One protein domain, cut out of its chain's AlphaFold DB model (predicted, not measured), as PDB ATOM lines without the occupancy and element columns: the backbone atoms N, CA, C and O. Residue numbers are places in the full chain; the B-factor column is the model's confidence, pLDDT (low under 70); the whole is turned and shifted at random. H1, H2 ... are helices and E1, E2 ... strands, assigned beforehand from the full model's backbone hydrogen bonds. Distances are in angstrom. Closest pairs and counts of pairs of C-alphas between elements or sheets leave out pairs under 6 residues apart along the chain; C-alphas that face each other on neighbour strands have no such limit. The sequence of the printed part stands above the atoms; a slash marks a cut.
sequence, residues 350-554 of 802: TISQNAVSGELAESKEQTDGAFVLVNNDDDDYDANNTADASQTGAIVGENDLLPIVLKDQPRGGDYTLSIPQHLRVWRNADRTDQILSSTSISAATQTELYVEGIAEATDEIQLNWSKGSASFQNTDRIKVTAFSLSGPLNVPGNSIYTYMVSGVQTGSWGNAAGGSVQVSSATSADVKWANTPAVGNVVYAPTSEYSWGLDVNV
ATOM      1  N   THR A 350      54.359 -23.387 -30.595       98.44
ATOM      2  CA  THR A 350      54.682 -22.311 -29.645       98.44
ATOM      3  C   THR A 350      53.550 -21.291 -29.569       98.44
ATOM      4  O   THR A 350      52.869 -21.035 -30.569       98.44
ATOM      5  N   ILE A 351      53.361 -20.655 -28.410       98.44
ATOM      6  CA  ILE A 351      52.186 -19.812 -28.128       98.44
ATOM      7  C   ILE A 351      52.598 -18.400 -27.718       98.44
ATOM      8  O   ILE A 351      53.443 -18.198 -26.853       98.44
ATOM      9  N   SER A 352      51.955 -17.398 -28.314       97.50
ATOM     10  CA  SER A 352      52.099 -15.988 -27.967       97.50
ATOM     11  C   SER A 352      50.730 -15.368 -27.711       97.50
ATOM     12  O   SER A 352      49.987 -15.114 -28.655       97.50
ATOM     13  N   GLN A 353      50.407 -15.122 -26.439       95.56
ATOM     14  CA  GLN A 353      49.117 -14.591 -25.981       95.56
ATOM     15  C   GLN A 353      47.933 -15.382 -26.556       95.56
ATOM     16  O   GLN A 353      47.098 -14.820 -27.262       95.56
ATOM     17  N   ASN A 354      47.903 -16.693 -26.291       96.62
ATOM     18  CA  ASN A 354      46.852 -17.629 -26.734       96.62
ATOM     19  C   ASN A 354      46.779 -17.834 -28.263       96.62
ATOM     20  O   ASN A 354      45.852 -18.449 -28.778       96.62
ATOM     21  N   ALA A 355      47.763 -17.341 -29.023       97.25
ATOM     22  CA  ALA A 355      47.844 -17.544 -30.466       97.25
ATOM     23  C   ALA A 355      49.090 -18.346 -30.860       97.25
ATOM     24  O   ALA A 355      50.180 -18.120 -30.336       97.25
ATOM     25  N   VAL A 356      48.951 -19.234 -31.847       97.94
ATOM     26  CA  VAL A 356      50.085 -19.968 -32.431       97.94
ATOM     27  C   VAL A 356      51.106 -18.993 -33.015       97.94
ATOM     28  O   VAL A 356      50.764 -18.121 -33.815       97.94
ATOM     29  N   SER A 357      52.373 -19.166 -32.637       97.94
ATOM     30  CA  SER A 357      53.486 -18.314 -33.076       97.94
ATOM     31  C   SER A 357      54.573 -19.050 -33.870       97.94
ATOM     32  O   SER A 357      55.353 -18.398 -34.566       97.94
ATOM     33  N   GLY A 358      54.592 -20.385 -33.838       97.94
ATOM     34  CA  GLY A 358      55.579 -21.222 -34.524       97.94
ATOM     35  C   GLY A 358      55.501 -22.695 -34.113       97.94
ATOM     36  O   GLY A 358      54.505 -23.131 -33.538       97.94
ATOM     37  N   GLU A 359      56.553 -23.449 -34.427       97.75
ATOM     38  CA  GLU A 359      56.793 -24.829 -33.971       97.75
ATOM     39  C   GLU A 359      57.887 -24.811 -32.898       97.75
ATOM     40  O   GLU A 359      58.804 -23.979 -32.958       97.75
ATOM     41  N   LEU A 360      57.749 -25.662 -31.882       97.12
ATOM     42  CA  LEU A 360      58.794 -25.886 -30.895       97.12
ATOM     43  C   LEU A 360      59.956 -26.595 -31.603       97.12
ATOM     44  O   LEU A 360      59.754 -27.389 -32.509       97.12
ATOM     45  N   ALA A 361      61.192 -26.237 -31.264       94.75
ATOM     46  CA  ALA A 361      62.335 -26.910 -31.866       94.75
ATOM     47  C   ALA A 361      62.471 -28.321 -31.283       94.75
ATOM     48  O   ALA A 361      62.402 -28.453 -30.065       94.75
ATOM     49  N   GLU A 362      62.799 -29.304 -32.123       89.00
ATOM     50  CA  GLU A 362      63.021 -30.711 -31.746       89.00
ATOM     51  C   GLU A 362      63.839 -30.879 -30.453       89.00
ATOM     52  O   GLU A 362      63.426 -31.500 -29.478       89.00
ATOM     53  N   SER A 363      64.980 -30.187 -30.365       88.94
ATOM     54  CA  SER A 363      65.878 -30.253 -29.200       88.94
ATOM     55  C   SER A 363      65.280 -29.721 -27.890       88.94
ATOM     56  O   SER A 363      65.868 -29.893 -26.818       88.94
ATOM     57  N   LYS A 364      64.132 -29.045 -27.959       93.69
ATOM     58  CA  LYS A 364      63.390 -28.510 -26.818       93.69
ATOM     59  C   LYS A 364      62.177 -29.342 -26.443       93.69
ATOM     60  O   LYS A 364      61.694 -29.167 -25.329       93.69
ATOM     61  N   GLU A 365      61.687 -30.221 -27.309       94.56
ATOM     62  CA  GLU A 365      60.421 -30.921 -27.080       94.56
ATOM     63  C   GLU A 365      60.478 -31.874 -25.887       94.56
ATOM     64  O   GLU A 365      59.506 -31.976 -25.144       94.56
ATOM     65  N   GLN A 366      61.637 -32.485 -25.629       92.50
ATOM     66  CA  GLN A 366      61.847 -33.411 -24.506       92.50
ATOM     67  C   GLN A 366      62.544 -32.743 -23.302       92.50
ATOM     68  O   GLN A 366      62.425 -33.194 -22.160       92.50
ATOM     69  N   THR A 367      63.230 -31.613 -23.518       92.44
ATOM     70  CA  THR A 367      63.990 -30.905 -22.473       92.44
ATOM     71  C   THR A 367      63.150 -29.835 -21.767       92.44
ATOM     72  O   THR A 367      62.661 -30.066 -20.652       92.44
ATOM     73  N   ASP A 368      62.962 -28.676 -22.408       94.56
ATOM     74  CA  ASP A 368      62.122 -27.570 -21.924       94.56
ATOM     75  C   ASP A 368      60.638 -27.983 -21.938       94.56
ATOM     76  O   ASP A 368      59.920 -27.781 -20.954       94.56
ATOM     77  N   GLY A 369      60.210 -28.620 -23.028       96.81
ATOM     78  CA  GLY A 369      58.839 -29.021 -23.309       96.81
ATOM     79  C   GLY A 369      57.932 -27.876 -23.764       96.81
ATOM     80  O   GLY A 369      58.312 -26.704 -23.842       96.81
ATOM     81  N   ALA A 370      56.692 -28.239 -24.063       98.31
ATOM     82  CA  ALA A 370      55.589 -27.326 -24.285       98.31
ATOM     83  C   ALA A 370      54.883 -26.961 -22.974       98.31
ATOM     84  O   ALA A 370      54.938 -27.694 -21.985       98.31
ATOM     85  N   PHE A 371      54.188 -25.827 -22.966       98.62
ATOM     86  CA  PHE A 371      53.438 -25.349 -21.805       98.62
ATOM     87  C   PHE A 371      51.992 -25.113 -22.202       98.62
ATOM     88  O   PHE A 371      51.762 -24.488 -23.230       98.62
ATOM     89  N   VAL A 372      51.047 -25.546 -21.373       98.50
ATOM     90  CA  VAL A 372      49.603 -25.341 -21.564       98.50
ATOM     91  C   VAL A 372      48.966 -24.883 -20.254       98.50
ATOM     92  O   VAL A 372      49.436 -25.256 -19.173       98.50
ATOM     93  N   LEU A 373      47.922 -24.059 -20.329       97.94
ATOM     94  CA  LEU A 373      47.156 -23.696 -19.143       97.94
ATOM     95  C   LEU A 373      46.302 -24.873 -18.661       97.94
ATOM     96  O   LEU A 373      45.827 -25.702 -19.438       97.94
ATOM     97  N   VAL A 374      46.108 -24.950 -17.346       97.69
ATOM     98  CA  VAL A 374      44.957 -25.660 -16.798       97.69
ATOM     99  C   VAL A 374      43.731 -24.827 -17.149       97.69
ATOM    100  O   VAL A 374      43.606 -23.726 -16.611       97.69
ATOM    101  N   ASN A 375      42.863 -25.365 -18.010       96.75
ATOM    102  CA  ASN A 375      41.707 -24.669 -18.579       96.75
ATOM    103  C   ASN A 375      40.598 -24.484 -17.513       96.75
ATOM    104  O   ASN A 375      39.622 -25.236 -17.418       96.75
ATOM    105  N   ASN A 376      40.853 -23.573 -16.572       94.12
ATOM    106  CA  ASN A 376      40.067 -23.345 -15.360       94.12
ATOM    107  C   ASN A 376      39.256 -22.040 -15.393       94.12
ATOM    108  O   ASN A 376      38.606 -21.702 -14.395       94.12
ATOM    109  N   ASP A 377      39.320 -21.310 -16.498       92.31
ATOM    110  CA  ASP A 377      38.473 -20.175 -16.810       92.31
ATOM    111  C   ASP A 377      37.187 -20.617 -17.519       92.31
ATOM    112  O   ASP A 377      36.794 -21.777 -17.445       92.31
ATOM    113  N   ASP A 378      36.430 -19.641 -18.008       91.81
ATOM    114  CA  ASP A 378      35.078 -19.801 -18.549       91.81
ATOM    115  C   ASP A 378      34.963 -18.865 -19.756       91.81
ATOM    116  O   ASP A 378      34.569 -17.696 -19.633       91.81
ATOM    117  N   ASP A 379      35.405 -19.352 -20.913       91.75
ATOM    118  CA  ASP A 379      35.468 -18.603 -22.166       91.75
ATOM    119  C   ASP A 379      34.069 -18.339 -22.744       91.75
ATOM    120  O   ASP A 379      33.778 -17.243 -23.272       91.75
ATOM    121  N   ASP A 380      33.170 -19.322 -22.622       91.06
ATOM    122  CA  ASP A 380      31.820 -19.264 -23.179       91.06
ATOM    123  C   ASP A 380      30.824 -18.493 -22.300       91.06
ATOM    124  O   ASP A 380      29.814 -17.979 -22.806       91.06
ATOM    125  N   TYR A 381      31.190 -18.241 -21.041       88.25
ATOM    126  CA  TYR A 381      30.432 -17.433 -20.095       88.25
ATOM    127  C   TYR A 381      29.059 -18.033 -19.802       88.25
ATOM    128  O   TYR A 381      28.030 -17.331 -19.819       88.25
ATOM    129  N   ASP A 382      29.027 -19.344 -19.560       88.25
ATOM    130  CA  ASP A 382      27.794 -20.052 -19.260       88.25
ATOM    131  C   ASP A 382      27.061 -19.458 -18.027       88.25
ATOM    132  O   ASP A 382      27.543 -18.616 -17.252       88.25
ATOM    133  N   ALA A 383      25.799 -19.849 -17.830       84.31
ATOM    134  CA  ALA A 383      24.994 -19.285 -16.745       84.31
ATOM    135  C   ALA A 383      25.550 -19.613 -15.344       84.31
ATOM    136  O   ALA A 383      25.302 -18.851 -14.402       84.31
ATOM    137  N   ASN A 384      26.280 -20.723 -15.214       85.62
ATOM    138  CA  ASN A 384      26.800 -21.252 -13.955       85.62
ATOM    139  C   ASN A 384      28.238 -20.797 -13.666       85.62
ATOM    140  O   ASN A 384      28.715 -21.000 -12.549       85.62
ATOM    141  N   ASN A 385      28.882 -20.149 -14.635       84.88
ATOM    142  CA  ASN A 385      30.297 -19.827 -14.655       84.88
ATOM    143  C   ASN A 385      31.177 -21.070 -14.433       84.88
ATOM    144  O   ASN A 385      32.074 -21.067 -13.581       84.88
ATOM    145  N   THR A 386      30.829 -22.168 -15.106       90.31
ATOM    146  CA  THR A 386      31.521 -23.451 -14.967       90.31
ATOM    147  C   THR A 386      32.887 -23.363 -15.631       90.31
ATOM    148  O   THR A 386      32.962 -22.996 -16.794       90.31
ATOM    149  N   ALA A 387      33.950 -23.757 -14.927       92.94
ATOM    150  CA  ALA A 387      35.270 -23.843 -15.543       92.94
ATOM    151  C   ALA A 387      35.245 -24.775 -16.764       92.94
ATOM    152  O   ALA A 387      34.708 -25.887 -16.661       92.94
ATOM    153  N   ASP A 388      35.856 -24.370 -17.871       95.44
ATOM    154  CA  ASP A 388      35.795 -25.058 -19.155       95.44
ATOM    155  C   ASP A 388      36.272 -26.508 -19.034       95.44
ATOM    156  O   ASP A 388      35.553 -27.417 -19.464       95.44
ATOM    157  N   ALA A 389      37.355 -26.804 -18.307       95.31
ATOM    158  CA  ALA A 389      37.795 -28.188 -18.071       95.31
ATOM    159  C   ALA A 389      36.747 -29.112 -17.421       95.31
ATOM    160  O   ALA A 389      36.804 -30.345 -17.568       95.31
ATOM    161  N   SER A 390      35.775 -28.529 -16.715       95.56
ATOM    162  CA  SER A 390      34.652 -29.229 -16.079       95.56
ATOM    163  C   SER A 390      33.381 -29.261 -16.933       95.56
ATOM    164  O   SER A 390      32.441 -29.983 -16.590       95.56
ATOM    165  N   GLN A 391      33.337 -28.505 -18.027       95.69
ATOM    166  CA  GLN A 391      32.246 -28.521 -18.991       95.69
ATOM    167  C   GLN A 391      32.336 -29.732 -19.940       95.69
ATOM    168  O   GLN A 391      33.357 -30.414 -20.045       95.69
ATOM    169  N   THR A 392      31.234 -30.024 -20.634       95.19
ATOM    170  CA  THR A 392      31.165 -31.085 -21.651       95.19
ATOM    171  C   THR A 392      30.671 -30.520 -22.973       95.19
ATOM    172  O   THR A 392      29.635 -29.858 -22.990       95.19
ATOM    173  N   GLY A 393      31.300 -30.909 -24.080       95.25
ATOM    174  CA  GLY A 393      30.890 -30.490 -25.420       95.25
ATOM    175  C   GLY A 393      31.712 -29.312 -25.933       95.25
ATOM    176  O   GLY A 393      32.814 -29.084 -25.454       95.25
ATOM    177  N   ALA A 394      31.176 -28.622 -26.943       96.50
ATOM    178  CA  ALA A 394      31.867 -27.513 -27.583       96.50
ATOM    179  C   ALA A 394      31.858 -26.259 -26.700       96.50
ATOM    180  O   ALA A 394      30.777 -25.876 -26.246       96.50
ATOM    181  N   ILE A 395      33.004 -25.593 -26.554       96.25
ATOM    182  CA  ILE A 395      33.125 -24.300 -25.862       96.25
ATOM    183  C   ILE A 395      33.259 -23.174 -26.880       96.25
ATOM    184  O   ILE A 395      34.090 -23.202 -27.792       96.25
ATOM    185  N   VAL A 396      32.395 -22.167 -26.763       93.12
ATOM    186  CA  VAL A 396      32.401 -21.022 -27.678       93.12
ATOM    187  C   VAL A 396      33.435 -20.004 -27.220       93.12
ATOM    188  O   VAL A 396      33.218 -19.308 -26.237       93.12
ATOM    189  N   GLY A 397      34.480 -19.816 -28.024       92.06
ATOM    190  CA  GLY A 397      35.533 -18.840 -27.730       92.06
ATOM    191  C   GLY A 397      36.782 -19.440 -27.093       92.06
ATOM    192  O   GLY A 397      37.714 -18.674 -26.869       92.06
ATOM    193  N   GLU A 398      36.800 -20.764 -26.907       95.88
ATOM    194  CA  GLU A 398      37.959 -21.544 -26.469       95.88
ATOM    195  C   GLU A 398      39.229 -21.095 -27.194       95.88
ATOM    196  O   GLU A 398      39.302 -21.122 -28.432       95.88
ATOM    197  N   ASN A 399      40.215 -20.643 -26.424       95.56
ATOM    198  CA  ASN A 399      41.442 -20.080 -26.983       95.56
ATOM    199  C   ASN A 399      42.725 -20.488 -26.250       95.56
ATOM    200  O   ASN A 399      43.808 -20.131 -26.712       95.56
ATOM    201  N   ASP A 400      42.646 -21.254 -25.166       95.12
ATOM    202  CA  ASP A 400      43.791 -21.584 -24.316       95.12
ATOM    203  C   ASP A 400      44.323 -23.027 -24.503       95.12
ATOM    204  O   ASP A 400      45.159 -23.510 -23.735       95.12
ATOM    205  N   LEU A 401      43.913 -23.703 -25.584       98.25
ATOM    206  CA  LEU A 401      44.439 -25.017 -25.962       98.25
ATOM    207  C   LEU A 401      45.797 -24.924 -26.662       98.25
ATOM    208  O   LEU A 401      46.028 -24.064 -27.512       98.25
ATOM    209  N   LEU A 402      46.678 -25.884 -26.379       98.62
ATOM    210  CA  LEU A 402      47.977 -26.036 -27.036       98.62
ATOM    211  C   LEU A 402      47.841 -26.905 -28.300       98.62
ATOM    212  O   LEU A 402      47.594 -28.105 -28.173       98.62
ATOM    213  N   PRO A 403      48.038 -26.377 -29.519       98.62
ATOM    214  CA  PRO A 403      47.996 -27.199 -30.717       98.62
ATOM    215  C   PRO A 403      49.261 -28.049 -30.854       98.62
ATOM    216  O   PRO A 403      50.373 -27.584 -30.597       98.62
ATOM    217  N   ILE A 404      49.081 -29.282 -31.309       98.69
ATOM    218  CA  ILE A 404      50.145 -30.236 -31.634       98.69
ATOM    219  C   ILE A 404      49.892 -30.793 -33.037       98.69
ATOM    220  O   ILE A 404      48.745 -30.832 -33.493       98.69
ATOM    221  N   VAL A 405      50.934 -31.211 -33.749       98.50
ATOM    222  CA  VAL A 405      50.824 -31.644 -35.145       98.50
ATOM    223  C   VAL A 405      51.442 -33.014 -35.329       98.50
ATOM    224  O   VAL A 405      52.641 -33.172 -35.200       98.50
ATOM    225  N   LEU A 406      50.629 -33.983 -35.739       98.06
ATOM    226  CA  LEU A 406      51.114 -35.276 -36.212       98.06
ATOM    227  C   LEU A 406      51.457 -35.148 -37.699       98.06
ATOM    228  O   LEU A 406      50.551 -34.879 -38.502       98.06
ATOM    229  N   LYS A 407      52.720 -35.331 -38.098       96.31
ATOM    230  CA  LYS A 407      53.110 -35.259 -39.520       96.31
ATOM    231  C   LYS A 407      52.528 -36.407 -40.340       96.31
ATOM    232  O   LYS A 407      52.262 -37.492 -39.819       96.31
ATOM    233  N   ASP A 408      52.328 -36.195 -41.645       94.94
ATOM    234  CA  ASP A 408      51.957 -37.300 -42.531       94.94
ATOM    235  C   ASP A 408      53.115 -38.279 -42.720       94.94
ATOM    236  O   ASP A 408      54.237 -37.901 -43.033       94.94
ATOM    237  N   GLN A 409      52.796 -39.565 -42.661       93.62
ATOM    238  CA  GLN A 409      53.635 -40.627 -43.177       93.62
ATOM    239  C   GLN A 409      53.330 -40.865 -44.652       93.62
ATOM    240  O   GLN A 409      52.209 -41.264 -45.001       93.62
ATOM    241  N   PRO A 410      54.324 -40.756 -45.555       86.06
ATOM    242  CA  PRO A 410      54.129 -41.035 -46.976       86.06
ATOM    243  C   PRO A 410      53.595 -42.444 -47.266       86.06
ATOM    244  O   PRO A 410      53.018 -42.687 -48.330       86.06
ATOM    245  N   ARG A 411      53.786 -43.373 -46.321       87.38
ATOM    246  CA  ARG A 411      53.317 -44.760 -46.374       87.38
ATOM    247  C   ARG A 411      51.994 -44.999 -45.650       87.38
ATOM    248  O   ARG A 411      51.521 -46.137 -45.677       87.38
ATOM    249  N   GLY A 412      51.369 -43.971 -45.086       92.62
ATOM    250  CA  GLY A 412      50.161 -44.096 -44.279       92.62
ATOM    251  C   GLY A 412      50.414 -44.901 -43.005       92.62
ATOM    252  O   GLY A 412      51.479 -44.795 -42.406       92.62
ATOM    253  N   GLY A 413      49.437 -45.720 -42.623       94.88
ATOM    254  CA  GLY A 413      49.360 -46.300 -41.282       94.88
ATOM    255  C   GLY A 413      48.474 -45.445 -40.388       94.88
ATOM    256  O   GLY A 413      47.825 -44.508 -40.866       94.88
ATOM    257  N   ASP A 414      48.457 -45.783 -39.110       97.81
ATOM    258  CA  ASP A 414      47.638 -45.128 -38.107       97.81
ATOM    259  C   ASP A 414      48.472 -44.823 -36.862       97.81
ATOM    260  O   ASP A 414      49.193 -45.681 -36.349       97.81
ATOM    261  N   TYR A 415      48.332 -43.600 -36.370       98.25
ATOM    262  CA  TYR A 415      48.842 -43.156 -35.089       98.25
ATOM    263  C   TYR A 415      47.873 -43.472 -33.953       98.25
ATOM    264  O   TYR A 415      46.652 -43.479 -34.130       98.25
ATOM    265  N   THR A 416      48.437 -43.648 -32.765       98.44
ATOM    266  CA  THR A 416      47.745 -43.574 -31.472       98.44
ATOM    267  C   THR A 416      48.623 -42.790 -30.496       98.44
ATOM    268  O   THR A 416      49.832 -42.708 -30.697       98.44
ATOM    269  N   LEU A 417      48.032 -42.205 -29.451       98.50
ATOM    270  CA  LEU A 417      48.758 -41.383 -28.475       98.50
ATOM    271  C   LEU A 417      48.688 -41.983 -27.068       98.50
ATOM    272  O   LEU A 417      47.599 -42.284 -26.576       98.50
ATOM    273  N   SER A 418      49.812 -42.080 -26.367       98.31
ATOM    274  CA  SER A 418      49.815 -42.264 -24.911       98.31
ATOM    275  C   SER A 418      49.603 -40.895 -24.263       98.31
ATOM    276  O   SER A 418      50.475 -40.037 -24.354       98.31
ATOM    277  N   ILE A 419      48.428 -40.665 -23.662       98.44
ATOM    278  CA  ILE A 419      48.031 -39.352 -23.125       98.44
ATOM    279  C   ILE A 419      48.056 -39.404 -21.586       98.44
ATOM    280  O   ILE A 419      47.307 -40.196 -21.001       98.44
ATOM    281  N   PRO A 420      48.872 -38.574 -20.913       98.31
ATOM    282  CA  PRO A 420      48.897 -38.462 -19.455       98.31
ATOM    283  C   PRO A 420      47.543 -38.060 -18.854       98.31
ATOM    284  O   PRO A 420      46.798 -37.276 -19.430       98.31
ATOM    285  N   GLN A 421      47.239 -38.530 -17.637       98.06
ATOM    286  CA  GLN A 421      45.932 -38.296 -16.990       98.06
ATOM    287  C   GLN A 421      45.618 -36.828 -16.676       98.06
ATOM    288  O   GLN A 421      44.461 -36.506 -16.427       98.06
ATOM    289  N   HIS A 422      46.627 -35.961 -16.624       98.25
ATOM    290  CA  HIS A 422      46.459 -34.536 -16.341       98.25
ATOM    291  C   HIS A 422      46.207 -33.703 -17.611       98.25
ATOM    292  O   HIS A 422      46.037 -32.486 -17.514       98.25
ATOM    293  N   LEU A 423      46.153 -34.358 -18.776       98.56
ATOM    294  CA  LEU A 423      45.894 -33.761 -20.080       98.56
ATOM    295  C   LEU A 423      44.661 -34.400 -20.732       98.56
ATOM    296  O   LEU A 423      44.298 -35.549 -20.464       98.56
ATOM    297  N   ARG A 424      44.040 -33.666 -21.652       98.56
ATOM    298  CA  ARG A 424      43.134 -34.207 -22.673       98.56
ATOM    299  C   ARG A 424      43.608 -33.741 -24.042       98.56
ATOM    300  O   ARG A 424      44.243 -32.701 -24.153       98.56
ATOM    301  N   VAL A 425      43.298 -34.514 -25.077       98.62
ATOM    302  CA  VAL A 425      43.603 -34.153 -26.464       98.62
ATOM    303  C   VAL A 425      42.309 -34.170 -27.266       98.62
ATOM    304  O   VAL A 425      41.492 -35.077 -27.108       98.62
ATOM    305  N   TRP A 426      42.125 -33.181 -28.128       98.56
ATOM    306  CA  TRP A 426      40.926 -32.965 -28.930       98.56
ATOM    307  C   TRP A 426      41.280 -32.891 -30.405       98.56
ATOM    308  O   TRP A 426      42.348 -32.400 -30.771       98.56
ATOM    309  N   ARG A 427      40.377 -33.355 -31.272       98.19
ATOM    310  CA  ARG A 427      40.541 -33.157 -32.715       98.19
ATOM    311  C   ARG A 427      40.268 -31.713 -33.127       98.19
ATOM    312  O   ARG A 427      40.892 -31.232 -34.065       98.19
ATOM    313  N   ASN A 428      39.329 -31.044 -32.461       98.06
ATOM    314  CA  ASN A 428      38.884 -29.702 -32.821       98.06
ATOM    315  C   ASN A 428      39.212 -28.698 -31.710       98.06
ATOM    316  O   ASN A 428      39.139 -29.032 -30.527       98.06
ATOM    317  N   ALA A 429      39.507 -27.456 -32.102       97.06
ATOM    318  CA  ALA A 429      39.854 -26.367 -31.186       97.06
ATOM    319  C   ALA A 429      38.709 -25.964 -30.241       97.06
ATOM    320  O   ALA A 429      38.950 -25.302 -29.250       97.06
ATOM    321  N   ASP A 430      37.469 -26.360 -30.538       96.56
ATOM    322  CA  ASP A 430      36.299 -26.107 -29.693       96.56
ATOM    323  C   ASP A 430      36.081 -27.197 -28.633       96.56
ATOM    324  O   ASP A 430      35.013 -27.242 -28.032       96.56
ATOM    325  N   ARG A 431      37.053 -28.102 -28.434       96.38
ATOM    326  CA  ARG A 431      36.973 -29.266 -27.530       96.38
ATOM    327  C   ARG A 431      35.919 -30.298 -27.928       96.38
ATOM    328  O   ARG A 431      35.362 -31.017 -27.098       96.38
ATOM    329  N   THR A 432      35.644 -30.436 -29.223       97.50
ATOM    330  CA  THR A 432      34.866 -31.572 -29.734       97.50
ATOM    331  C   THR A 432      35.761 -32.690 -30.271       97.50
ATOM    332  O   THR A 432      36.887 -32.463 -30.712       97.50
ATOM    333  N   ASP A 433      35.233 -33.920 -30.240       97.69
ATOM    334  CA  ASP A 433      35.905 -35.145 -30.706       97.69
ATOM    335  C   ASP A 433      37.216 -35.448 -29.949       97.69
ATOM    336  O   ASP A 433      38.325 -35.296 -30.465       97.69
ATOM    337  N   GLN A 434      37.068 -35.848 -28.679       98.00
ATOM    338  CA  GLN A 434      38.188 -36.198 -27.804       98.00
ATOM    339  C   GLN A 434      38.990 -37.381 -28.360       98.00
ATOM    340  O   GLN A 434      38.439 -38.436 -28.678       98.00
ATOM    341  N   ILE A 435      40.310 -37.236 -28.372       98.38
ATOM    342  CA  ILE A 435      41.264 -38.295 -28.674       98.38
ATOM    343  C   ILE A 435      41.571 -39.067 -27.389       98.38
ATOM    344  O   ILE A 435      42.125 -38.545 -26.426       98.38
ATOM    345  N   LEU A 436      41.207 -40.345 -27.386       98.12
ATOM    346  CA  LEU A 436      41.617 -41.330 -26.381       98.12
ATOM    347  C   LEU A 436      42.863 -42.087 -26.852       98.12
ATOM    348  O   LEU A 436      43.081 -42.194 -28.057       98.12
ATOM    349  N   SER A 437      43.597 -42.741 -25.947       97.44
ATOM    350  CA  SER A 437      44.772 -43.547 -26.326       97.44
ATOM    351  C   SER A 437      44.483 -44.729 -27.255       97.44
ATOM    352  O   SER A 437      45.379 -45.219 -27.928       97.44
ATOM    353  N   SER A 438      43.225 -45.166 -27.349       97.31
ATOM    354  CA  SER A 438      42.780 -46.174 -28.320       97.31
ATOM    355  C   SER A 438      42.326 -45.587 -29.663       97.31
ATOM    356  O   SER A 438      41.840 -46.326 -30.518       97.31
ATOM    357  N   THR A 439      42.370 -44.264 -29.834       98.31
ATOM    358  CA  THR A 439      41.879 -43.589 -31.043       98.31
ATOM    359  C   THR A 439      42.913 -43.714 -32.142       98.31
ATOM    360  O   THR A 439      44.003 -43.163 -32.037       98.31
ATOM    361  N   SER A 440      42.541 -44.416 -33.205       97.88
ATOM    362  CA  SER A 440      43.330 -44.506 -34.428       97.88
ATOM    363  C   SER A 440      43.189 -43.210 -35.233       97.88
ATOM    364  O   SER A 440      42.075 -42.767 -35.536       97.88
ATOM    365  N   ILE A 441      44.319 -42.584 -35.551       98.25
ATOM    366  CA  ILE A 441      44.406 -41.353 -36.341       98.25
ATOM    367  C   ILE A 441      45.208 -41.667 -37.595       98.25
ATOM    368  O   ILE A 441      46.348 -42.098 -37.499       98.25
ATOM    369  N   SER A 442      44.642 -41.442 -38.779       97.75
ATOM    370  CA  SER A 442      45.353 -41.797 -40.007       97.75
ATOM    371  C   SER A 442      46.646 -41.000 -40.153       97.75
ATOM    372  O   SER A 442      46.622 -39.772 -40.211       97.75
ATOM    373  N   ALA A 443      47.756 -41.710 -40.322       97.12
ATOM    374  CA  ALA A 443      49.048 -41.119 -40.633       97.12
ATOM    375  C   ALA A 443      49.158 -40.717 -42.114       97.12
ATOM    376  O   ALA A 443      50.179 -40.208 -42.541       97.12
ATOM    377  N   ALA A 444      48.135 -40.935 -42.951       95.25
ATOM    378  CA  ALA A 444      48.198 -40.576 -44.372       95.25
ATOM    379  C   ALA A 444      48.127 -39.059 -44.635       95.25
ATOM    380  O   ALA A 444      48.358 -38.620 -45.765       95.25
ATOM    381  N   THR A 445      47.755 -38.275 -43.624       95.88
ATOM    382  CA  THR A 445      47.621 -36.819 -43.694       95.88
ATOM    383  C   THR A 445      48.096 -36.193 -42.398       95.88
ATOM    384  O   THR A 445      47.783 -36.701 -41.322       95.88
ATOM    385  N   GLN A 446      48.763 -35.047 -42.512       97.38
ATOM    386  CA  GLN A 446      49.127 -34.247 -41.358       97.38
ATOM    387  C   GLN A 446      47.852 -33.871 -40.598       97.38
ATOM    388  O   GLN A 446      46.869 -33.439 -41.209       97.38
ATOM    389  N   THR A 447      47.865 -34.070 -39.284       98.19
ATOM    390  CA  THR A 447      46.703 -33.858 -38.421       98.19
ATOM    391  C   THR A 447      47.091 -32.932 -37.279       98.19
ATOM    392  O   THR A 447      47.980 -33.258 -36.501       98.19
ATOM    393  N   GLU A 448      46.420 -31.789 -37.177       98.38
ATOM    394  CA  GLU A 448      46.509 -30.914 -36.007       98.38
ATOM    395  C   GLU A 448      45.518 -31.396 -34.939       98.38
ATOM    396  O   GLU A 448      44.387 -31.766 -35.266       98.38
ATOM    397  N   LEU A 449      45.961 -31.427 -33.686       98.62
ATOM    398  CA  LEU A 449      45.172 -31.747 -32.497       98.62
ATOM    399  C   LEU A 449      45.385 -30.649 -31.450       98.62
ATOM    400  O   LEU A 449      46.306 -29.847 -31.574       98.62
ATOM    401  N   TYR A 450      44.567 -30.636 -30.402       98.69
ATOM    402  CA  TYR A 450      44.583 -29.594 -29.375       98.69
ATOM    403  C   TYR A 450      44.664 -30.213 -27.982       98.69
ATOM    404  O   TYR A 450      43.832 -31.044 -27.621       98.69
ATOM    405  N   VAL A 451      45.672 -29.828 -27.208       98.69
ATOM    406  CA  VAL A 451      45.941 -30.309 -25.852       98.69
ATOM    407  C   VAL A 451      45.322 -29.348 -24.840       98.69
ATOM    408  O   VAL A 451      45.535 -28.141 -24.911       98.69
ATOM    409  N   GLU A 452      44.583 -29.899 -23.883       98.56
ATOM    410  CA  GLU A 452      43.953 -29.207 -22.758       98.56
ATOM    411  C   GLU A 452      44.615 -29.663 -21.452       98.56
ATOM    412  O   GLU A 452      44.688 -30.870 -21.184       98.56
ATOM    413  N   GLY A 453      45.058 -28.727 -20.610       98.25
ATOM    414  CA  GLY A 453      45.472 -29.034 -19.243       98.25
ATOM    415  C   GLY A 453      44.261 -29.164 -18.318       98.25
ATOM    416  O   GLY A 453      43.447 -28.249 -18.231       98.25
ATOM    417  N   ILE A 454      44.145 -30.272 -17.578       98.00
ATOM    418  CA  ILE A 454      43.060 -30.464 -16.589       98.00
ATOM    419  C   ILE A 454      43.556 -30.519 -15.139       98.00
ATOM    420  O   ILE A 454      42.757 -30.423 -14.206       98.00
ATOM    421  N   ALA A 455      44.865 -30.672 -14.934       97.62
ATOM    422  CA  ALA A 455      45.525 -30.569 -13.636       97.62
ATOM    423  C   ALA A 455      46.999 -30.176 -13.812       97.62
ATOM    424  O   ALA A 455      47.594 -30.452 -14.849       97.62
ATOM    425  N   GLU A 456      47.597 -29.570 -12.784       97.88
ATOM    426  CA  GLU A 456      49.022 -29.216 -12.789       97.88
ATOM    427  C   GLU A 456      49.905 -30.468 -12.735       97.88
ATOM    428  O   GLU A 456      49.850 -31.224 -11.761       97.88
ATOM    429  N   ALA A 457      50.736 -30.669 -13.757       98.19
ATOM    430  CA  ALA A 457      51.793 -31.677 -13.804       98.19
ATOM    431  C   ALA A 457      52.668 -31.472 -15.055       98.19
ATOM    432  O   ALA A 457      52.354 -30.665 -15.930       98.19
ATOM    433  N   THR A 458      53.766 -32.223 -15.120       98.12
ATOM    434  CA  THR A 458      54.624 -32.338 -16.302       98.12
ATOM    435  C   THR A 458      54.770 -33.815 -16.644       98.12
ATOM    436  O   THR A 458      55.130 -34.598 -15.765       98.12
ATOM    437  N   ASP A 459      54.500 -34.193 -17.892       98.12
ATOM    438  CA  ASP A 459      54.682 -35.559 -18.412       98.12
ATOM    439  C   ASP A 459      54.793 -35.518 -19.950       98.12
ATOM    440  O   ASP A 459      54.760 -34.439 -20.543       98.12
ATOM    441  N   GLU A 460      54.921 -36.672 -20.598       97.88
ATOM    442  CA  GLU A 460      55.092 -36.786 -22.051       97.88
ATOM    443  C   GLU A 460      53.822 -37.289 -22.752       97.88
ATOM    444  O   GLU A 460      53.206 -38.269 -22.328       97.88
ATOM    445  N   ILE A 461      53.449 -36.661 -23.871       98.44
ATOM    446  CA  ILE A 461      52.556 -37.281 -24.857       98.44
ATOM    447  C   ILE A 461      53.438 -38.093 -25.799       98.44
ATOM    448  O   ILE A 461      54.307 -37.524 -26.453       98.44
ATOM    449  N   GLN A 462      53.200 -39.401 -25.882       97.62
ATOM    450  CA  GLN A 462      53.995 -40.299 -26.728       97.62
ATOM    451  C   GLN A 462      53.205 -40.706 -27.967       97.62
ATOM    452  O   GLN A 462      52.040 -41.109 -27.870       97.62
ATOM    453  N   LEU A 463      53.851 -40.639 -29.124       97.75
ATOM    454  CA  LEU A 463      53.334 -41.099 -30.399       97.75
ATOM    455  C   LEU A 463      53.623 -42.593 -30.564       97.75
ATOM    456  O   LEU A 463      54.733 -43.062 -30.336       97.75
ATOM    457  N   ASN A 464      52.616 -43.351 -30.983       97.44
ATOM    458  CA  ASN A 464      52.784 -44.729 -31.433       97.44
ATOM    459  C   ASN A 464      52.238 -44.836 -32.853       97.44
ATOM    460  O   ASN A 464      51.233 -44.199 -33.182       97.44
ATOM    461  N   TRP A 465      52.834 -45.689 -33.675       97.12
ATOM    462  CA  TRP A 465      52.405 -45.905 -35.054       97.12
ATOM    463  C   TRP A 465      52.205 -47.388 -35.338       97.12
ATOM    464  O   TRP A 465      52.926 -48.241 -34.824       97.12
ATOM    465  N   SER A 466      51.243 -47.705 -36.200       96.19
ATOM    466  CA  SER A 466      51.052 -49.063 -36.704       96.19
ATOM    467  C   SER A 466      50.578 -49.091 -38.155       96.19
ATOM    468  O   SER A 466      49.891 -48.184 -38.631       96.19
ATOM    469  N   LYS A 467      50.918 -50.166 -38.869       94.19
ATOM    470  CA  LYS A 467      50.409 -50.456 -40.210       94.19
ATOM    471  C   LYS A 467      50.453 -51.954 -40.490       94.19
ATOM    472  O   LYS A 467      51.504 -52.520 -40.776       94.19
ATOM    473  N   GLY A 468      49.282 -52.586 -40.506       91.00
ATOM    474  CA  GLY A 468      49.215 -54.042 -40.622       91.00
ATOM    475  C   GLY A 468      49.772 -54.687 -39.353       91.00
ATOM    476  O   GLY A 468      49.260 -54.411 -38.273       91.00
ATOM    477  N   SER A 469      50.785 -55.533 -39.500       88.44
ATOM    478  CA  SER A 469      51.552 -56.164 -38.413       88.44
ATOM    479  C   SER A 469      52.643 -55.254 -37.845       88.44
ATOM    480  O   SER A 469      52.941 -55.353 -36.658       88.44
ATOM    481  N   ALA A 470      53.162 -54.313 -38.644       89.19
ATOM    482  CA  ALA A 470      54.177 -53.367 -38.195       89.19
ATOM    483  C   ALA A 470      53.618 -52.449 -37.102       89.19
ATOM    484  O   ALA A 470      52.558 -51.839 -37.277       89.19
ATOM    485  N   SER A 471      54.344 -52.317 -35.996       93.56
ATOM    486  CA  SER A 471      53.985 -51.438 -34.888       93.56
ATOM    487  C   SER A 471      55.239 -50.917 -34.203       93.56
ATOM    488  O   SER A 471      56.059 -51.703 -33.736       93.56
ATOM    489  N   PHE A 472      55.326 -49.600 -34.055       93.31
ATOM    490  CA  PHE A 472      56.363 -48.929 -33.285       93.31
ATOM    491  C   PHE A 472      55.717 -48.178 -32.122       93.31
ATOM    492  O   PHE A 472      54.673 -47.539 -32.272       93.31
ATOM    493  N   GLN A 473      56.318 -48.304 -30.944       94.81
ATOM    494  CA  GLN A 473      55.846 -47.672 -29.715       94.81
ATOM    495  C   GLN A 473      56.810 -46.561 -29.325       94.81
ATOM    496  O   GLN A 473      58.012 -46.731 -29.513       94.81
ATOM    497  N   ASN A 474      56.286 -45.477 -28.750       93.44
ATOM    498  CA  ASN A 474      57.070 -44.314 -28.337       93.44
ATOM    499  C   ASN A 474      58.017 -43.848 -29.455       93.44
ATOM    500  O   ASN A 474      59.224 -43.720 -29.262       93.44
ATOM    501  N   THR A 475      57.457 -43.701 -30.655       93.44
ATOM    502  CA  THR A 475      58.226 -43.352 -31.846       93.44
ATOM    503  C   THR A 475      58.755 -41.935 -31.797       93.44
ATOM    504  O   THR A 475      59.794 -41.659 -32.383       93.44
ATOM    505  N   ASP A 476      58.004 -41.078 -31.115       95.19
ATOM    506  CA  ASP A 476      58.330 -39.696 -30.830       95.19
ATOM    507  C   ASP A 476      57.509 -39.226 -29.615       95.19
ATOM    508  O   ASP A 476      56.551 -39.907 -29.215       95.19
ATOM    509  N   ARG A 477      57.893 -38.117 -28.982       96.00
ATOM    510  CA  ARG A 477      57.247 -37.611 -27.773       96.00
ATOM    511  C   ARG A 477      57.465 -36.117 -27.566       96.00
ATOM    512  O   ARG A 477      58.565 -35.601 -27.725       96.00
ATOM    513  N   ILE A 478      56.448 -35.477 -27.000       97.56
ATOM    514  CA  ILE A 478      56.532 -34.100 -26.513       97.56
ATOM    515  C   ILE A 478      56.315 -34.062 -25.008       97.56
ATOM    516  O   ILE A 478      55.323 -34.577 -24.487       97.56
ATOM    517  N   LYS A 479      57.226 -33.416 -24.285       97.94
ATOM    518  CA  LYS A 479      57.036 -33.089 -22.873       97.94
ATOM    519  C   LYS A 479      56.082 -31.910 -22.774       97.94
ATOM    520  O   LYS A 479      56.311 -30.873 -23.386       97.94
ATOM    521  N   VAL A 480      55.032 -32.031 -21.971       98.56
ATOM    522  CA  VAL A 480      54.034 -30.979 -21.765       98.56
ATOM    523  C   VAL A 480      53.931 -30.667 -20.277       98.56
ATOM    524  O   VAL A 480      53.763 -31.561 -19.451       98.56
ATOM    525  N   THR A 481      54.032 -29.385 -19.930       98.62
ATOM    526  CA  THR A 481      53.797 -28.869 -18.577       98.62
ATOM    527  C   THR A 481      52.469 -28.127 -18.535       98.62
ATOM    528  O   THR A 481      52.342 -27.036 -19.094       98.62
ATOM    529  N   ALA A 482      51.491 -28.706 -17.841       98.50
ATOM    530  CA  ALA A 482      50.247 -28.031 -17.506       98.50
ATOM    531  C   ALA A 482      50.433 -27.204 -16.228       98.50
ATOM    532  O   ALA A 482      50.882 -27.718 -15.199       98.50
ATOM    533  N   PHE A 483      50.081 -25.922 -16.281       98.38
ATOM    534  CA  PHE A 483      50.259 -24.992 -15.168       98.38
ATOM    535  C   PHE A 483      49.019 -24.114 -14.987       98.38
ATOM    536  O   PHE A 483      48.291 -23.856 -15.942       98.38
ATOM    537  N   SER A 484      48.752 -23.645 -13.769       97.12
ATOM    538  CA  SER A 484      47.577 -22.806 -13.518       97.12
ATOM    539  C   SER A 484      47.953 -21.333 -13.559       97.12
ATOM    540  O   SER A 484      48.896 -20.910 -12.889       97.12
ATOM    541  N   LEU A 485      47.151 -20.541 -14.265       96.12
ATOM    542  CA  LEU A 485      47.111 -19.088 -14.150       96.12
ATOM    543  C   LEU A 485      45.794 -18.713 -13.468       96.12
ATOM    544  O   LEU A 485      44.717 -19.060 -13.930       96.12
ATOM    545  N   SER A 486      45.879 -18.060 -12.312       93.81
ATOM    546  CA  SER A 486      44.745 -17.860 -11.407       93.81
ATOM    547  C   SER A 486      44.578 -16.401 -11.011       93.81
ATOM    548  O   SER A 486      45.543 -15.646 -10.877       93.81
ATOM    549  N   GLY A 487      43.330 -16.007 -10.788       93.00
ATOM    550  CA  GLY A 487      42.951 -14.679 -10.339       93.00
ATOM    551  C   GLY A 487      41.470 -14.411 -10.600       93.00
ATOM    552  O   GLY A 487      40.758 -15.274 -11.111       93.00
ATOM    553  N   PRO A 488      40.979 -13.225 -10.227       91.75
ATOM    554  CA  PRO A 488      39.598 -12.844 -10.484       91.75
ATOM    555  C   PRO A 488      39.375 -12.571 -11.976       91.75
ATOM    556  O   PRO A 488      39.988 -11.676 -12.548       91.75
ATOM    557  N   LEU A 489      38.425 -13.285 -12.580       93.12
ATOM    558  CA  LEU A 489      38.023 -13.111 -13.990       93.12
ATOM    559  C   LEU A 489      37.081 -11.916 -14.209       93.12
ATOM    560  O   LEU A 489      36.708 -11.585 -15.334       93.12
ATOM    561  N   ASN A 490      36.656 -11.284 -13.115       92.94
ATOM    562  CA  ASN A 490      35.700 -10.189 -13.087       92.94
ATOM    563  C   ASN A 490      36.189  -9.132 -12.121       92.94
ATOM    564  O   ASN A 490      36.222  -9.363 -10.913       92.94
ATOM    565  N   VAL A 491      36.561  -7.970 -12.644       94.56
ATOM    566  CA  VAL A 491      37.177  -6.918 -11.839       94.56
ATOM    567  C   VAL A 491      36.510  -5.575 -12.106       94.56
ATOM    568  O   VAL A 491      36.270  -5.210 -13.256       94.56
ATOM    569  N   PRO A 492      36.214  -4.784 -11.068       95.00
ATOM    570  CA  PRO A 492      35.845  -3.394 -11.263       95.00
ATOM    571  C   PRO A 492      37.024  -2.576 -11.794       95.00
ATOM    572  O   PRO A 492      38.175  -2.791 -11.421       95.00
ATOM    573  N   GLY A 493      36.747  -1.581 -12.623       95.56
ATOM    574  CA  GLY A 493      37.729  -0.591 -13.037       95.56
ATOM    575  C   GLY A 493      38.314   0.190 -11.856       95.56
ATOM    576  O   GLY A 493      37.686   0.315 -10.805       95.56
ATOM    577  N   ASN A 494      39.519   0.742 -12.035       96.00
ATOM    578  CA  ASN A 494      40.287   1.436 -10.991       96.00
ATOM    579  C   ASN A 494      40.640   0.569  -9.773       96.00
ATOM    580  O   ASN A 494      40.841   1.116  -8.693       96.00
ATOM    581  N   SER A 495      40.730  -0.752  -9.916       95.19
ATOM    582  CA  SER A 495      41.082  -1.678  -8.833       95.19
ATOM    583  C   SER A 495      42.431  -2.353  -9.065       95.19
ATOM    584  O   SER A 495      42.929  -2.375 -10.192       95.19
ATOM    585  N   ILE A 496      43.026  -2.889  -7.992       95.56
ATOM    586  CA  ILE A 496      44.247  -3.703  -8.050       95.56
ATOM    587  C   ILE A 496      43.950  -5.101  -7.520       95.56
ATOM    588  O   ILE A 496      43.647  -5.272  -6.331       95.56
ATOM    589  N   TYR A 497      44.116  -6.086  -8.396       95.19
ATOM    590  CA  TYR A 497      43.963  -7.500  -8.077       95.19
ATOM    591  C   TYR A 497      45.260  -8.261  -8.303       95.19
ATOM    592  O   TYR A 497      46.052  -7.911  -9.176       95.19
ATOM    593  N   THR A 498      45.446  -9.293  -7.491       94.69
ATOM    594  CA  THR A 498      46.609 -10.171  -7.540       94.69
ATOM    595  C   THR A 498      46.271 -11.395  -8.378       94.69
ATOM    596  O   THR A 498      45.260 -12.054  -8.131       94.69
ATOM    597  N   TYR A 499      47.138 -11.694  -9.334       95.38
ATOM    598  CA  TYR A 499      47.139 -12.908 -10.136       95.38
ATOM    599  C   TYR A 499      48.306 -13.785  -9.694       95.38
ATOM    600  O   TYR A 499      49.329 -13.280  -9.211       95.38
ATOM    601  N   MET A 500      48.136 -15.095  -9.808       96.00
ATOM    602  CA  MET A 500      49.112 -16.082  -9.359       96.00
ATOM    603  C   MET A 500      49.303 -17.165 -10.410       96.00
ATOM    604  O   MET A 500      48.373 -17.519 -11.129       96.00
ATOM    605  N   VAL A 501      50.513 -17.706 -10.449       97.19
ATOM    606  CA  VAL A 501      50.870 -18.868 -11.255       97.19
ATOM    607  C   VAL A 501      51.387 -19.980 -10.350       97.19
ATOM    608  O   VAL A 501      52.178 -19.727  -9.436       97.19
ATOM    609  N   SER A 502      50.951 -21.206 -10.622       97.19
ATOM    610  CA  SER A 502      51.406 -22.450  -9.989       97.19
ATOM    611  C   SER A 502      51.660 -23.527 -11.046       97.19
ATOM    612  O   SER A 502      51.270 -23.369 -12.197       97.19
ATOM    613  N   GLY A 503      52.393 -24.586 -10.694       96.12
ATOM    614  CA  GLY A 503      52.872 -25.607 -11.640       96.12
ATOM    615  C   GLY A 503      54.206 -25.269 -12.324       96.12
ATOM    616  O   GLY A 503      54.914 -26.171 -12.759       96.12
ATOM    617  N   VAL A 504      54.619 -23.996 -12.330       95.88
ATOM    618  CA  VAL A 504      55.924 -23.536 -12.846       95.88
ATOM    619  C   VAL A 504      56.634 -22.627 -11.840       95.88
ATOM    620  O   VAL A 504      56.000 -21.877 -11.100       95.88
ATOM    621  N   GLN A 505      57.968 -22.712 -11.777       93.06
ATOM    622  CA  GLN A 505      58.790 -21.915 -10.846       93.06
ATOM    623  C   GLN A 505      59.504 -20.735 -11.516       93.06
ATOM    624  O   GLN A 505      60.029 -19.853 -10.833       93.06
ATOM    625  N   THR A 506      59.533 -20.720 -12.845       94.12
ATOM    626  CA  THR A 506      60.212 -19.722 -13.671       94.12
ATOM    627  C   THR A 506      59.222 -19.099 -14.640       94.12
ATOM    628  O   THR A 506      58.276 -19.754 -15.059       94.12
ATOM    629  N   GLY A 507      59.464 -17.844 -15.009       96.50
ATOM    630  CA  GLY A 507      58.671 -17.138 -16.004       96.50
ATOM    631  C   GLY A 507      58.650 -15.637 -15.755       96.50
ATOM    632  O   GLY A 507      59.348 -15.115 -14.878       96.50
ATOM    633  N   SER A 508      57.850 -14.928 -16.543       97.69
ATOM    634  CA  SER A 508      57.685 -13.481 -16.424       97.69
ATOM    635  C   SER A 508      56.270 -13.033 -16.770       97.69
ATOM    636  O   SER A 508      55.599 -13.630 -17.605       97.69
ATOM    637  N   TRP A 509      55.819 -11.959 -16.127       97.88
ATOM    638  CA  TRP A 509      54.532 -11.337 -16.427       97.88
ATOM    639  C   TRP A 509      54.687 -10.326 -17.561       97.88
ATOM    640  O   TRP A 509      55.561  -9.454 -17.508       97.88
ATOM    641  N   GLY A 510      53.833 -10.447 -18.573       96.44
ATOM    642  CA  GLY A 510      53.748  -9.522 -19.695       96.44
ATOM    643  C   GLY A 510      52.923  -8.273 -19.376       96.44
ATOM    644  O   GLY A 510      52.429  -8.071 -18.266       96.44
ATOM    645  N   ASN A 511      52.752  -7.411 -20.378       95.00
ATOM    646  CA  ASN A 511      51.847  -6.270 -20.261       95.00
ATOM    647  C   ASN A 511      50.395  -6.758 -20.224       95.00
ATOM    648  O   ASN A 511      49.981  -7.504 -21.107       95.00
ATOM    649  N   ALA A 512      49.614  -6.289 -19.251       94.62
ATOM    650  CA  ALA A 512      48.193  -6.609 -19.173       94.62
ATOM    651  C   ALA A 512      47.371  -5.714 -20.119       94.62
ATOM    652  O   ALA A 512      47.387  -4.486 -19.983       94.62
ATOM    653  N   ALA A 513      46.621  -6.297 -21.057       95.12
ATOM    654  CA  ALA A 513      45.700  -5.536 -21.902       95.12
ATOM    655  C   ALA A 513      44.545  -4.995 -21.046       95.12
ATOM    656  O   ALA A 513      43.969  -5.740 -20.270       95.12
ATOM    657  N   GLY A 514      44.208  -3.703 -21.138       94.44
ATOM    658  CA  GLY A 514      43.173  -3.085 -20.285       94.44
ATOM    659  C   GLY A 514      43.618  -2.770 -18.844       94.44
ATOM    660  O   GLY A 514      42.837  -2.220 -18.062       94.44
ATOM    661  N   GLY A 515      44.877  -3.051 -18.498       95.69
ATOM    662  CA  GLY A 515      45.440  -2.806 -17.174       95.69
ATOM    663  C   GLY A 515      46.912  -2.402 -17.202       95.69
ATOM    664  O   GLY A 515      47.464  -2.001 -18.223       95.69
ATOM    665  N   SER A 516      47.549  -2.451 -16.035       96.50
ATOM    666  CA  SER A 516      48.985  -2.215 -15.871       96.50
ATOM    667  C   SER A 516      49.520  -2.994 -14.674       96.50
ATOM    668  O   SER A 516      49.008  -2.853 -13.559       96.50
ATOM    669  N   VAL A 517      50.559  -3.801 -14.896       96.81
ATOM    670  CA  VAL A 517      51.262  -4.527 -13.830       96.81
ATOM    671  C   VAL A 517      51.954  -3.513 -12.916       96.81
ATOM    672  O   VAL A 517      52.709  -2.665 -13.388       96.81
ATOM    673  N   GLN A 518      51.661  -3.564 -11.618       96.25
ATOM    674  CA  GLN A 518      52.203  -2.652 -10.604       96.25
ATOM    675  C   GLN A 518      53.426  -3.247  -9.910       96.25
ATOM    676  O   GLN A 518      54.455  -2.591  -9.765       96.25
ATOM    677  N   VAL A 519      53.294  -4.494  -9.464       92.69
ATOM    678  CA  VAL A 519      54.321  -5.261  -8.761       92.69
ATOM    679  C   VAL A 519      54.231  -6.686  -9.275       92.69
ATOM    680  O   VAL A 519      53.129  -7.202  -9.439       92.69
ATOM    681  N   SER A 520      55.366  -7.326  -9.528       94.81
ATOM    682  CA  SER A 520      55.397  -8.727  -9.928       94.81
ATOM    683  C   SER A 520      56.584  -9.473  -9.327       94.81
ATOM    684  O   SER A 520      57.615  -8.898  -8.973       94.81
ATOM    685  N   SER A 521      56.404 -10.779  -9.197       96.12
ATOM    686  CA  SER A 521      57.409 -11.800  -8.932       96.12
ATOM    687  C   SER A 521      57.313 -12.875 -10.024       96.12
ATOM    688  O   SER A 521      56.490 -12.770 -10.931       96.12
ATOM    689  N   ALA A 522      58.115 -13.939  -9.942       96.00
ATOM    690  CA  ALA A 522      58.029 -15.052 -10.895       96.00
ATOM    691  C   ALA A 522      56.670 -15.784 -10.873       96.00
ATOM    692  O   ALA A 522      56.303 -16.398 -11.869       96.00
ATOM    693  N   THR A 523      55.921 -15.712  -9.766       96.81
ATOM    694  CA  THR A 523      54.685 -16.490  -9.548       96.81
ATOM    695  C   THR A 523      53.476 -15.635  -9.187       96.81
ATOM    696  O   THR A 523      52.395 -16.166  -8.968       96.81
ATOM    697  N   SER A 524      53.621 -14.310  -9.097       96.81
ATOM    698  CA  SER A 524      52.501 -13.427  -8.768       96.81
ATOM    699  C   SER A 524      52.645 -12.042  -9.384       96.81
ATOM    700  O   SER A 524      53.757 -11.526  -9.480       96.81
ATOM    701  N   ALA A 525      51.528 -11.423  -9.759       97.25
ATOM    702  CA  ALA A 525      51.491 -10.038 -10.204       97.25
ATOM    703  C   ALA A 525      50.246  -9.298  -9.716       97.25
ATOM    704  O   ALA A 525      49.126  -9.787  -9.827       97.25
ATOM    705  N   ASP A 526      50.450  -8.073  -9.247       96.50
ATOM    706  CA  ASP A 526      49.384  -7.119  -8.973       96.50
ATOM    707  C   ASP A 526      49.097  -6.310 -10.240       96.50
ATOM    708  O   ASP A 526      49.957  -5.566 -10.721       96.50
ATOM    709  N   VAL A 527      47.881  -6.414 -10.773       97.19
ATOM    710  CA  VAL A 527      47.445  -5.685 -11.971       97.19
ATOM    711  C   VAL A 527      46.426  -4.629 -11.581       97.19
ATOM    712  O   VAL A 527      45.391  -4.927 -10.984       97.19
ATOM    713  N   LYS A 528      46.717  -3.379 -11.951       96.75
ATOM    714  CA  LYS A 528      45.776  -2.266 -11.858       96.75
ATOM    715  C   LYS A 528      44.948  -2.170 -13.132       96.75
ATOM    716  O   LYS A 528      45.501  -1.886 -14.194       96.75
ATOM    717  N   TRP A 529      43.636  -2.311 -13.015       97.38
ATOM    718  CA  TRP A 529      42.712  -2.260 -14.148       97.38
ATOM    719  C   TRP A 529      42.231  -0.839 -14.437       97.38
ATOM    720  O   TRP A 529      41.882  -0.084 -13.524       97.38
ATOM    721  N   ALA A 530      42.207  -0.461 -15.715       96.94
ATOM    722  CA  ALA A 530      41.653   0.821 -16.137       96.94
ATOM    723  C   ALA A 530      40.125   0.837 -15.960       96.94
ATOM    724  O   ALA A 530      39.469  -0.193 -16.053       96.94
ATOM    725  N   ASN A 531      39.526   2.006 -15.729       95.75
ATOM    726  CA  ASN A 531      38.064   2.133 -15.654       95.75
ATOM    727  C   ASN A 531      37.411   2.244 -17.033       95.75
ATOM    728  O   ASN A 531      36.736   3.226 -17.335       95.75
ATOM    729  N   THR A 532      37.638   1.231 -17.862       95.38
ATOM    730  CA  THR A 532      37.105   1.133 -19.220       95.38
ATOM    731  C   THR A 532      36.483  -0.249 -19.393       95.38
ATOM    732  O   THR A 532      37.168  -1.226 -19.095       95.38
ATOM    733  N   PRO A 533      35.232  -0.368 -19.881       93.88
ATOM    734  CA  PRO A 533      34.640  -1.669 -20.167       93.88
ATOM    735  C   PRO A 533      35.453  -2.389 -21.247       93.88
ATOM    736  O   PRO A 533      35.481  -1.935 -22.393       93.88
ATOM    737  N   ALA A 534      36.133  -3.474 -20.888       95.94
ATOM    738  CA  ALA A 534      36.990  -4.235 -21.795       95.94
ATOM    739  C   ALA A 534      37.137  -5.683 -21.314       95.94
ATOM    740  O   ALA A 534      37.057  -5.944 -20.114       95.94
ATOM    741  N   VAL A 535      37.358  -6.606 -22.252       95.06
ATOM    742  CA  VAL A 535      37.996  -7.884 -21.925       95.06
ATOM    743  C   VAL A 535      39.487  -7.577 -21.886       95.06
ATOM    744  O   VAL A 535      40.109  -7.309 -22.913       95.06
ATOM    745  N   GLY A 536      39.999  -7.410 -20.674       95.62
ATOM    746  CA  GLY A 536      41.422  -7.304 -20.424       95.62
ATOM    747  C   GLY A 536      42.079  -8.677 -20.482       95.62
ATOM    748  O   GLY A 536      41.389  -9.687 -20.497       95.62
ATOM    749  N   ASN A 537      43.405  -8.711 -20.498       95.31
ATOM    750  CA  ASN A 537      44.150  -9.963 -20.582       95.31
ATOM    751  C   ASN A 537      45.397  -9.878 -19.702       95.31
ATOM    752  O   ASN A 537      46.164  -8.916 -19.814       95.31
ATOM    753  N   VAL A 538      45.579 -10.838 -18.794       96.94
ATOM    754  CA  VAL A 538      46.791 -10.954 -17.974       96.94
ATOM    755  C   VAL A 538      47.717 -11.971 -18.615       96.94
ATOM    756  O   VAL A 538      47.398 -13.151 -18.646       96.94
ATOM    757  N   VAL A 539      48.879 -11.517 -19.085       97.81
ATOM    758  CA  VAL A 539      49.824 -12.368 -19.815       97.81
ATOM    759  C   VAL A 539      50.907 -12.905 -18.883       97.81
ATOM    760  O   VAL A 539      51.577 -12.129 -18.195       97.81
ATOM    761  N   TYR A 540      51.144 -14.212 -18.924       98.25
ATOM    762  CA  TYR A 540      52.267 -14.881 -18.279       98.25
ATOM    763  C   TYR A 540      53.075 -15.703 -19.285       98.25
ATOM    764  O   TYR A 540      52.511 -16.431 -20.093       98.25
ATOM    765  N   ALA A 541      54.400 -15.606 -19.219       98.25
ATOM    766  CA  ALA A 541      55.322 -16.306 -20.102       98.25
ATOM    767  C   ALA A 541      56.240 -17.245 -19.298       98.25
ATOM    768  O   ALA A 541      57.199 -16.745 -18.696       98.25
ATOM    769  N   PRO A 542      55.968 -18.569 -19.236       97.75
ATOM    770  CA  PRO A 542      56.859 -19.518 -18.558       97.75
ATOM    771  C   PRO A 542      58.240 -19.606 -19.230       97.75
ATOM    772  O   PRO A 542      59.248 -19.765 -18.539       97.75
ATOM    773  N   THR A 543      58.297 -19.430 -20.555       97.31
ATOM    774  CA  THR A 543      59.530 -19.357 -21.358       97.31
ATOM    775  C   THR A 543      59.421 -18.250 -22.416       97.31
ATOM    776  O   THR A 543      58.433 -17.522 -22.467       97.31
ATOM    777  N   SER A 544      60.440 -18.076 -23.262       97.12
ATOM    778  CA  SER A 544      60.377 -17.133 -24.392       97.12
ATOM    779  C   SER A 544      59.468 -17.598 -25.536       97.12
ATOM    780  O   SER A 544      59.037 -16.780 -26.344       97.12
ATOM    781  N   GLU A 545      59.213 -18.899 -25.612       98.12
ATOM    782  CA  GLU A 545      58.448 -19.585 -26.650       98.12
ATOM    783  C   GLU A 545      56.960 -19.691 -26.299       98.12
ATOM    784  O   GLU A 545      56.133 -19.910 -27.180       98.12
ATOM    785  N   TYR A 546      56.616 -19.532 -25.019       98.38
ATOM    786  CA  TYR A 546      55.251 -19.650 -24.527       98.38
ATOM    787  C   TYR A 546      54.865 -18.418 -23.723       98.38
ATOM    788  O   TYR A 546      55.499 -18.089 -22.723       98.38
ATOM    789  N   SER A 547      53.780 -17.766 -24.127       98.12
ATOM    790  CA  SER A 547      53.056 -16.805 -23.307       98.12
ATOM    791  C   SER A 547      51.556 -17.023 -23.433       98.12
ATOM    792  O   SER A 547      51.014 -17.079 -24.532       98.12
ATOM    793  N   TRP A 548      50.904 -17.127 -22.287       98.19
ATOM    794  CA  TRP A 548      49.488 -17.413 -22.140       98.19
ATOM    795  C   TRP A 548      48.794 -16.225 -21.487       98.19
ATOM    796  O   TRP A 548      49.368 -15.562 -20.621       98.19
ATOM    797  N   GLY A 549      47.587 -15.925 -21.940       96.81
ATOM    798  CA  GLY A 549      46.751 -14.842 -21.458       96.81
ATOM    799  C   GLY A 549      45.540 -15.380 -20.707       96.81
ATOM    800  O   GLY A 549      44.887 -16.293 -21.190       96.81
ATOM    801  N   LEU A 550      45.223 -14.790 -19.558       96.19
ATOM    802  CA  LEU A 550      43.951 -15.006 -18.868       96.19
ATOM    803  C   LEU A 550      43.017 -13.836 -19.152       96.19
ATOM    804  O   LEU A 550      43.354 -12.691 -18.814       96.19
ATOM    805  N   ASP A 551      41.855 -14.114 -19.731       95.62
ATOM    806  CA  ASP A 551      40.856 -13.095 -20.028       95.62
ATOM    807  C   ASP A 551      40.137 -12.618 -18.757       95.62
ATOM    808  O   ASP A 551      39.706 -13.379 -17.891       95.62
ATOM    809  N   VAL A 552      40.021 -11.295 -18.625       95.12
ATOM    810  CA  VAL A 552      39.471 -10.633 -17.439       95.12
ATOM    811  C   VAL A 552      38.447  -9.592 -17.857       95.12
ATOM    812  O   VAL A 552      38.750  -8.612 -18.534       95.12
ATOM    813  N   ASN A 553      37.218  -9.735 -17.381       95.38
ATOM    814  CA  ASN A 553      36.155  -8.777 -17.645       95.38
ATOM    815  C   ASN A 553      36.308  -7.561 -16.731       95.38
ATOM    816  O   ASN A 553      36.035  -7.612 -15.528       95.38
ATOM    817  N   VAL A 554      36.721  -6.443 -17.321       96.25
ATOM    818  CA  VAL A 554      36.880  -5.170 -16.624       96.25
ATOM    819  C   VAL A 554      35.567  -4.401 -16.681       96.25
ATOM    820  O   VAL A 554      35.118  -3.976 -17.747       96.25
TER     821      VAL A 554
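This is residues 350 to 554 of the 802 residues of an uncharacterized protein of Rhodopirellula bahusiensis (UniProt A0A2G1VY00). Two lobes of strands sit end to end, and the longest strand, E9, runs out of one into the other. In one lobe the long hairpin of E8 and E9, with E5 beside E8, is partly face to face with the small antiparallel sheet E4, E7, E6; in the other, E11, E13 and E12 make one layer of a small sandwich and E14, E15 and E10 the other layer. E1, E2 and E3 lie where the lobes join, and residues 374 to 401 loop out to the side there. The printed part has 205 residues with one named helix and 15 named strands, in the order E1, E2, H1, then E3 to E15, and is mostly strand. It is compact by its radius of gyration of the C-alphas, 18.2 A, yet elongated, spanning 64 by 37 by 25 A.

E1, residues 350 to 352, and E2, residues 355 to 359, form a hairpin, with N 352 and O 355 2.8 A apart. E15, residues 546 to 554, has E1 and E10, residues 490 to 492, both parallel, on one side and E14, residues 534 to 541, antiparallel, on the other; N 547 and O 351 are 2.8 A apart, N 491 and O 553 3.0 A, N 538 and O 550 2.9 A. H1, residues 362 to 365, only grazes the second branched sheet and is too short for an O i to N i+4 pair. There E9, residues 470 to 486, has E3, residues 370 to 373, parallel on one side, and E8, residues 457 to 467, and E11, residues 496 to 502, antiparallel on the other; N 372 and O 481 are 3.0 A apart, N 463 and O 476 2.8 A, N 486 and O 500 2.8 A. E5, residues 414 to 418, is antiparallel to E8, with N 416 and O 464 2.9 A apart. E13, residues 524 to 529, is the antiparallel neighbour of E11, N 499 to O 525 2.8 A, and forms a hairpin with E12, residues 515 to 520, N 518 to O 526 2.8 A. E7, residues 447 to 453, is the inner strand between E4, residues 402 to 406, N 404 to O 449 2.8 A, and E6, residues 423 to 426, N 452 to O 424 2.8 A. The closest C-alphas of E7 and E9 are those of Gly 453 and Ala 482, 5.2 A apart.

E1 begins at C-alpha 350 (54.682, -22.311, -29.645). E8 is 32.4 A long and E9 45.5 A, ending at C-alpha 486 (44.745, -17.860, -11.407). E15, 24.7 A, ends at C-alpha 554 (36.880, -5.170, -16.624).

The C-alphas farthest apart, of Ser 469 and Asn 494, are 64.8 A apart. The links E3 to E4, E6 to E7 and E11 to E12 are long. The printed part has no cut, and no printed residue has a pLDDT under 70.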